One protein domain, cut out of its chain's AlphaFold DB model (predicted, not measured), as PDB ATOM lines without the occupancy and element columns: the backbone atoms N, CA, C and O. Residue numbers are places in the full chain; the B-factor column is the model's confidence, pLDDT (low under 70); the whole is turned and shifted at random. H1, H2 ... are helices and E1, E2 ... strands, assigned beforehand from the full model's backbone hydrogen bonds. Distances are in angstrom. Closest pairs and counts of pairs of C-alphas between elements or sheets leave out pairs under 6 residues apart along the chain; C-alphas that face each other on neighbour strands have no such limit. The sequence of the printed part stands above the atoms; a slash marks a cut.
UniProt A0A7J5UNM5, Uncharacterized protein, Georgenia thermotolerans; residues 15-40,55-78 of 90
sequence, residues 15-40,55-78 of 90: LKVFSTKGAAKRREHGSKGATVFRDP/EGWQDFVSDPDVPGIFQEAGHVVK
ATOM      1  N   LEU A  15      19.058 151.765 273.829       98.25
ATOM      2  CA  LEU A  15      20.334 151.372 273.229       98.25
ATOM      3  C   LEU A  15      20.330 151.538 271.708       98.25
ATOM      4  O   LEU A  15      21.311 152.040 271.161       98.25
ATOM      5  N   LYS A  16      19.224 151.203 271.033       98.44
ATOM      6  CA  LYS A  16      19.083 151.357 269.579       98.44
ATOM      7  C   LYS A  16      19.256 152.807 269.131       98.44
ATOM      8  O   LYS A  16      20.003 153.072 268.188       98.44
ATOM      9  N   VAL A  17      18.573 153.755 269.774       98.38
ATOM     10  CA  VAL A  17      18.673 155.181 269.407       98.38
ATOM     11  C   VAL A  17      20.006 155.761 269.876       98.38
ATOM     12  O   VAL A  17      20.666 156.491 269.129       98.38
ATOM     13  N   PHE A  18      20.451 155.387 271.079       97.75
ATOM     14  CA  PHE A  18      21.723 155.815 271.651       97.75
ATOM     15  C   PHE A  18      22.905 155.451 270.744       97.75
ATOM     16  O   PHE A  18      23.757 156.307 270.493       97.75
ATOM     17  N   SER A  19      22.962 154.222 270.220       97.81
ATOM     18  CA  SER A  19      24.070 153.730 269.388       97.81
ATOM     19  C   SER A  19      24.022 154.201 267.930       97.81
ATOM     20  O   SER A  19      24.994 154.002 267.201       97.81
ATOM     21  N   THR A  20      22.921 154.821 267.494       97.81
ATOM     22  CA  THR A  20      22.720 155.272 266.109       97.81
ATOM     23  C   THR A  20      22.614 156.793 266.037       97.81
ATOM     24  O   THR A  20      23.638 157.479 266.014       97.81
ATOM     25  N   LYS A  21      21.397 157.345 266.045       97.19
ATOM     26  CA  LYS A  21      21.120 158.783 265.938       97.19
ATOM     27  C   LYS A  21      21.798 159.571 267.057       97.19
ATOM     28  O   LYS A  21      22.448 160.580 266.795       97.19
ATOM     29  N   GLY A  22      21.739 159.060 268.287       96.50
ATOM     30  CA  GLY A  22      22.433 159.654 269.425       96.50
ATOM     31  C   GLY A  22      23.955 159.621 269.277       96.50
ATOM     32  O   GLY A  22      24.630 160.557 269.695       96.50
ATOM     33  N   ALA A  23      24.527 158.575 268.677       97.56
ATOM     34  CA  ALA A  23      25.967 158.491 268.433       97.56
ATOM     35  C   ALA A  23      26.425 159.442 267.317       97.56
ATOM     36  O   ALA A  23      27.490 160.043 267.437       97.56
ATOM     37  N   ALA A  24      25.630 159.598 266.253       97.75
ATOM     38  CA  ALA A  24      25.899 160.560 265.185       97.75
ATOM     39  C   ALA A  24      25.921 161.993 265.728       97.75
ATOM     40  O   ALA A  24      26.945 162.661 265.607       97.75
ATOM     41  N   LYS A  25      24.863 162.399 266.443       97.50
ATOM     42  CA  LYS A  25      24.773 163.740 267.029       97.50
ATOM     43  C   LYS A  25      25.901 164.003 268.029       97.50
ATOM     44  O   LYS A  25      26.595 164.999 267.916       97.50
ATOM     45  N   ARG A  26      26.198 163.076 268.947       96.94
ATOM     46  CA  ARG A  26      27.342 163.232 269.875       96.94
ATOM     47  C   ARG A  26      28.689 163.413 269.161       96.94
ATOM     48  O   ARG A  26      29.527 164.164 269.648       96.94
ATOM     49  N   ARG A  27      28.906 162.743 268.020       96.56
ATOM     50  CA  ARG A  27      30.135 162.889 267.219       96.56
ATOM     51  C   ARG A  27      30.262 164.285 266.607       96.56
ATOM     52  O   ARG A  27      31.377 164.792 266.544       96.56
ATOM     53  N   GLU A  28      29.156 164.906 266.196       96.69
ATOM     54  CA  GLU A  28      29.136 166.293 265.688       96.69
ATOM     55  C   GLU A  28      29.674 167.287 266.729       96.69
ATOM     56  O   GLU A  28      30.346 168.246 266.368       96.69
ATOM     57  N   HIS A  29      29.472 166.999 268.018       95.44
ATOM     58  CA  HIS A  29      29.958 167.806 269.142       95.44
ATOM     59  C   HIS A  29      31.261 167.276 269.766       95.44
ATOM     60  O   HIS A  29      31.565 167.558 270.923       95.44
ATOM     61  N   GLY A  30      32.031 166.458 269.040       95.31
ATOM     62  CA  GLY A  30      33.377 166.045 269.455       95.31
ATOM     63  C   GLY A  30      33.462 164.817 270.368       95.31
ATOM     64  O   GLY A  30      34.563 164.460 270.795       95.31
ATOM     65  N   SER A  31      32.354 164.120 270.647       96.44
ATOM     66  CA  SER A  31      32.411 162.855 271.392       96.44
ATOM     67  C   SER A  31      33.121 161.766 270.581       96.44
ATOM     68  O   SER A  31      32.783 161.504 269.423       96.44
ATOM     69  N   LYS A  32      34.084 161.086 271.209       96.94
ATOM     70  CA  LYS A  32      34.892 160.022 270.585       96.94
ATOM     71  C   LYS A  32      34.354 158.621 270.856       96.94
ATOM     72  O   LYS A  32      34.677 157.680 270.134       96.94
ATOM     73  N   GLY A  33      33.508 158.475 271.872       96.62
ATOM     74  CA  GLY A  33      32.936 157.195 272.259       96.62
ATOM     75  C   GLY A  33      32.124 157.281 273.542       96.62
ATOM     76  O   GLY A  33      32.087 158.311 274.220       96.62
ATOM     77  N   ALA A  34      31.462 156.177 273.875       97.62
ATOM     78  CA  ALA A  34      30.782 156.022 275.149       97.62
ATOM     79  C   ALA A  34      30.757 154.563 275.601       97.62
ATOM     80  O   ALA A  34      30.602 153.663 274.779       97.62
ATOM     81  N   THR A  35      30.842 154.361 276.912       98.19
ATOM     82  CA  THR A  35      30.662 153.062 277.570       98.19
ATOM     83  C   THR A  35      29.439 153.140 278.472       98.19
ATOM     84  O   THR A  35      29.330 154.073 279.264       98.19
ATOM     85  N   VAL A  36      28.514 152.191 278.330       97.94
ATOM     86  CA  VAL A  36      27.218 152.183 279.025       97.94
ATOM     87  C   VAL A  36      27.185 151.040 280.035       97.94
ATOM     88  O   VAL A  36      27.523 149.907 279.701       97.94
ATOM     89  N   PHE A  37      26.731 151.336 281.246       98.12
ATOM     90  CA  PHE A  37      26.513 150.387 282.330       98.12
ATOM     91  C   PHE A  37      25.060 150.491 282.782       98.12
ATOM     92  O   PHE A  37      24.538 151.596 282.928       98.12
ATOM     93  N   ARG A  38      24.402 149.358 283.028       97.75
ATOM     94  CA  ARG A  38      23.114 149.364 283.728       97.75
ATOM     95  C   ARG A  38      23.366 149.588 285.217       97.75
ATOM     96  O   ARG A  38      24.334 149.053 285.756       97.75
ATOM     97  N   ASP A  39      22.537 150.401 285.857       97.69
ATOM     98  CA  ASP A  39      22.618 150.593 287.301       97.69
ATOM     99  C   ASP A  39      22.251 149.274 288.021       97.69
ATOM    100  O   ASP A  39      21.280 148.619 287.634       97.69
ATOM    101  N   PRO A  40      23.034 148.830 289.022       97.00
ATOM    102  CA  PRO A  40      22.788 147.564 289.714       97.00
ATOM    103  C   PRO A  40      21.663 147.633 290.765       97.00
ATOM    104  O   PRO A  40      21.310 146.602 291.331       97.00
ATOM    105  N   GLU A  55      32.986 171.301 277.160       91.19
ATOM    106  CA  GLU A  55      32.516 172.223 276.123       91.19
ATOM    107  C   GLU A  55      31.623 171.492 275.121       91.19
ATOM    108  O   GLU A  55      30.456 171.848 274.971       91.19
ATOM    109  N   GLY A  56      32.098 170.382 274.551       91.88
ATOM    110  CA  GLY A  56      31.308 169.584 273.625       91.88
ATOM    111  C   GLY A  56      30.036 169.022 274.264       91.88
ATOM    112  O   GLY A  56      28.988 168.977 273.619       91.88
ATOM    113  N   TRP A  57      30.079 168.644 275.550       92.62
ATOM    114  CA  TRP A  57      28.868 168.265 276.286       92.62
ATOM    115  C   TRP A  57      27.864 169.412 276.359       92.62
ATOM    116  O   TRP A  57      26.680 169.196 276.097       92.62
ATOM    117  N   GLN A  58      28.323 170.614 276.720       92.38
ATOM    118  CA  GLN A  58      27.469 171.790 276.832       92.38
ATOM    119  C   GLN A  58      26.831 172.146 275.484       92.38
ATOM    120  O   GLN A  58      25.630 172.422 275.440       92.38
ATOM    121  N   ASP A  59      27.598 172.075 274.400       94.25
ATOM    122  CA  ASP A  59      27.102 172.310 273.045       94.25
ATOM    123  C   ASP A  59      26.033 171.289 272.656       94.25
ATOM    124  O   ASP A  59      24.959 171.663 272.193       94.25
ATOM    125  N   PHE A  60      26.270 170.002 272.925       94.56
ATOM    126  CA  PHE A  60      25.289 168.957 272.641       94.56
ATOM    127  C   PHE A  60      23.998 169.125 273.429       94.56
ATOM    128  O   PHE A  60      22.920 169.063 272.852       94.56
ATOM    129  N   VAL A  61      24.054 169.338 274.747       90.88
ATOM    130  CA  VAL A  61      22.809 169.475 275.527       90.88
ATOM    131  C   VAL A  61      22.032 170.749 275.176       90.88
ATOM    132  O   VAL A  61      20.853 170.847 275.522       90.88
ATOM    133  N   SER A  62      22.682 171.699 274.496       93.44
ATOM    134  CA  SER A  62      22.086 172.940 273.996       93.44
ATOM    135  C   SER A  62      21.613 172.845 272.537       93.44
ATOM    136  O   SER A  62      20.906 173.745 272.084       93.44
ATOM    137  N   ASP A  63      21.961 171.782 271.801       96.25
ATOM    138  CA  ASP A  63      21.546 171.581 270.409       96.25
ATOM    139  C   ASP A  63      20.015 171.359 270.329       96.25
ATOM    140  O   ASP A  63      19.456 170.538 271.068       96.25
ATOM    141  N   PRO A  64      19.298 172.087 269.450       96.62
ATOM    142  CA  PRO A  64      17.837 172.040 269.368       96.62
ATOM    143  C   PRO A  64      17.270 170.695 268.884       96.62
ATOM    144  O   PRO A  64      16.103 170.405 269.153       96.62
ATOM    145  N   ASP A  65      18.066 169.856 268.217       95.88
ATOM    146  CA  ASP A  65      17.660 168.524 267.758       95.88
ATOM    147  C   ASP A  65      17.727 167.479 268.884       95.88
ATOM    148  O   ASP A  65      17.042 166.448 268.846       95.88
ATOM    149  N   VAL A  66      18.553 167.724 269.905       96.06
ATOM    150  CA  VAL A  66      18.834 166.767 270.984       96.06
ATOM    151  C   VAL A  66      17.607 166.414 271.831       96.06
ATOM    152  O   VAL A  66      17.418 165.222 272.099       96.06
ATOM    153  N   PRO A  67      16.706 167.349 272.198       95.69
ATOM    154  CA  PRO A  67      15.453 167.004 272.869       95.69
ATOM    155  C   PRO A  67      14.619 165.952 272.122       95.69
ATOM    156  O   PRO A  67      14.090 165.034 272.752       95.69
ATOM    157  N   GLY A  68      14.544 166.035 270.788       96.88
ATOM    158  CA  GLY A  68      13.822 165.059 269.969       96.88
ATOM    159  C   GLY A  68      14.483 163.679 269.984       96.88
ATOM    160  O   GLY A  68      13.796 162.663 270.070       96.88
ATOM    161  N   ILE A  69      15.818 163.634 269.980       97.00
ATOM    162  CA  ILE A  69      16.585 162.384 270.108       97.00
ATOM    163  C   ILE A  69      16.340 161.737 271.476       97.00
ATOM    164  O   ILE A  69      16.160 160.521 271.550       97.00
ATOM    165  N   PHE A  70      16.292 162.525 272.553       96.25
ATOM    166  CA  PHE A  70      16.018 161.995 273.889       96.25
ATOM    167  C   PHE A  70      14.602 161.430 274.018       96.25
ATOM    168  O   PHE A  70      14.415 160.353 274.587       96.25
ATOM    169  N   GLN A  71      13.607 162.113 273.458       96.81
ATOM    170  CA  GLN A  71      12.246 161.587 273.429       96.81
ATOM    171  C   GLN A  71      12.174 160.279 272.629       96.81
ATOM    172  O   GLN A  71      11.570 159.307 273.075       96.81
ATOM    173  N   GLU A  72      12.824 160.225 271.465       97.25
ATOM    174  CA  GLU A  72      12.871 159.031 270.619       97.25
ATOM    175  C   GLU A  72      13.526 157.845 271.342       97.25
ATOM    176  O   GLU A  72      12.979 156.741 271.318       97.25
ATOM    177  N   ALA A  73      14.631 158.087 272.054       97.19
ATOM    178  CA  ALA A  73      15.336 157.094 272.865       97.19
ATOM    179  C   ALA A  73      14.577 156.662 274.136       97.19
ATOM    180  O   ALA A  73      15.000 155.712 274.787       97.19
ATOM    181  N   GLY A  74      13.463 157.314 274.487       97.44
ATOM    182  CA  GLY A  74      12.654 156.943 275.650       97.44
ATOM    183  C   GLY A  74      13.261 157.381 276.981       97.44
ATOM    184  O   GLY A  74      13.109 156.678 277.976       97.44
ATOM    185  N   HIS A  75      13.972 158.514 277.014       96.94
ATOM    186  CA  HIS A  75      14.448 159.084 278.274       96.94
ATOM    187  C   HIS A  75      13.270 159.558 279.137       96.94
ATOM    188  O   HIS A  75      12.495 160.414 278.714       96.94
ATOM    189  N   VAL A  76      13.203 159.078 280.379       96.94
ATOM    190  CA  VAL A  76      12.232 159.547 281.388       96.94
ATOM    191  C   VAL A  76      12.724 160.834 282.052       96.94
ATOM    192  O   VAL A  76      11.949 161.725 282.391       96.94
ATOM    193  N   VAL A  77      14.042 160.951 282.222       94.50
ATOM    194  CA  VAL A  77      14.706 162.154 282.733       94.50
ATOM    195  C   VAL A  77      15.858 162.522 281.814       94.50
ATOM    196  O   VAL A  77      16.545 161.645 281.289       94.50
ATOM    197  N   LYS A  78      16.114 163.821 281.635       92.00
ATOM    198  CA  LYS A  78      17.279 164.272 280.863       92.00
ATOM    199  C   LYS A  78      18.573 163.706 281.468       92.00
ATOM    200  O   LYS A  78      18.661 163.626 282.696       92.00
TER     201      LYS A  78
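What this domain is: This is residues 15 to 40 and 55 to 78 of the 90 residues of an uncharacterized protein of Georgenia thermotolerans (UniProt A0A7J5UNM5). Two helices lie side by side, H2 and H4, while H3 stands slantwise to both near the end where H2 ends and H4 begins, short H1 leads into the start of H2, and E1 is an extended strand passing near H2 and running out to the cut. It is a loosely joined group: H2 only just touches H4, and no other two helices touch. The printed part has 50 residues with four named helices and one named strand, in the order H1, H2, E1, H3, H4, and its class is mostly helix. E1 pairs with no named strand. The whole is compact, with a radius of gyration of the C-alphas of 10.9 A and spans of 30 by 21 by 18 A.

Where its parts are: Start with H2, residues 21 to 28: find C-alpha 21 at (21.120, 158.783, 265.938), and from there the helix runs 11.0 A to C-alpha 28. H3, equally long by residues, is residues 55 to 62 and measures 10.7 A. H4, residues 66 to 72, measures 9.8 A and ends at C-alpha 72, at (12.871, 159.031, 270.619). H1 is residues 15 to 18, 4.9 A long, beginning at C-alpha 15 at (20.334, 151.372, 273.229). E1, residues 33 to 38, stretches 17.0 A.

How they stand to each other: Look first at H2 and H4, which only just touch, with 3 pairs of C-alphas within 8 A. Their closest C-alphas are those of Gly 22 and Ile 69, 6.5 A apart, and they run opposite ways at a shallow tilt of 16 degrees. H3 is close to H2 but not clearly touching: the closest C-alphas, those of Arg 26 and Phe 60, are 6.7 A apart. H2 and H3 stand at a steep tilt of 44 degrees, opposite ways. H3 is also close to H4 but not clearly touching, with the C-alphas of Phe 60 and Val 66 the closest at 7.0 A. H3 and H4 run the same way at a steep tilt of 60 degrees. H1 and H2 meet only through their link. H1 and H4 are close but not clearly touching; their closest C-alphas, those of Val 17 and Glu 72, are 7.1 A apart. E1 and H2 are near each other, with 5 pairs of C-alphas within 10 A, while E1 is apart from H1, H3 and H4. In H2, H3 and H4 every O i to N i+4 pair is within hydrogen-bond range; H1 is too short for such a pair, and its one O i to N i+3 pair is within range.

The domain as a whole: Look for the two farthest C-alphas at Pro 40 and Pro 64, 32.2 A apart. Residues 41 to 54 are not printed, and C-alphas 40 and 55 are 29.8 A apart across this cut, which lies in the link from E1 to H3. The links printed whole, H1 to H2, H2 to E1 and H3 to H4, are tight. The mean pLDDT of the printed part is 96.2, and no printed residue is under 70.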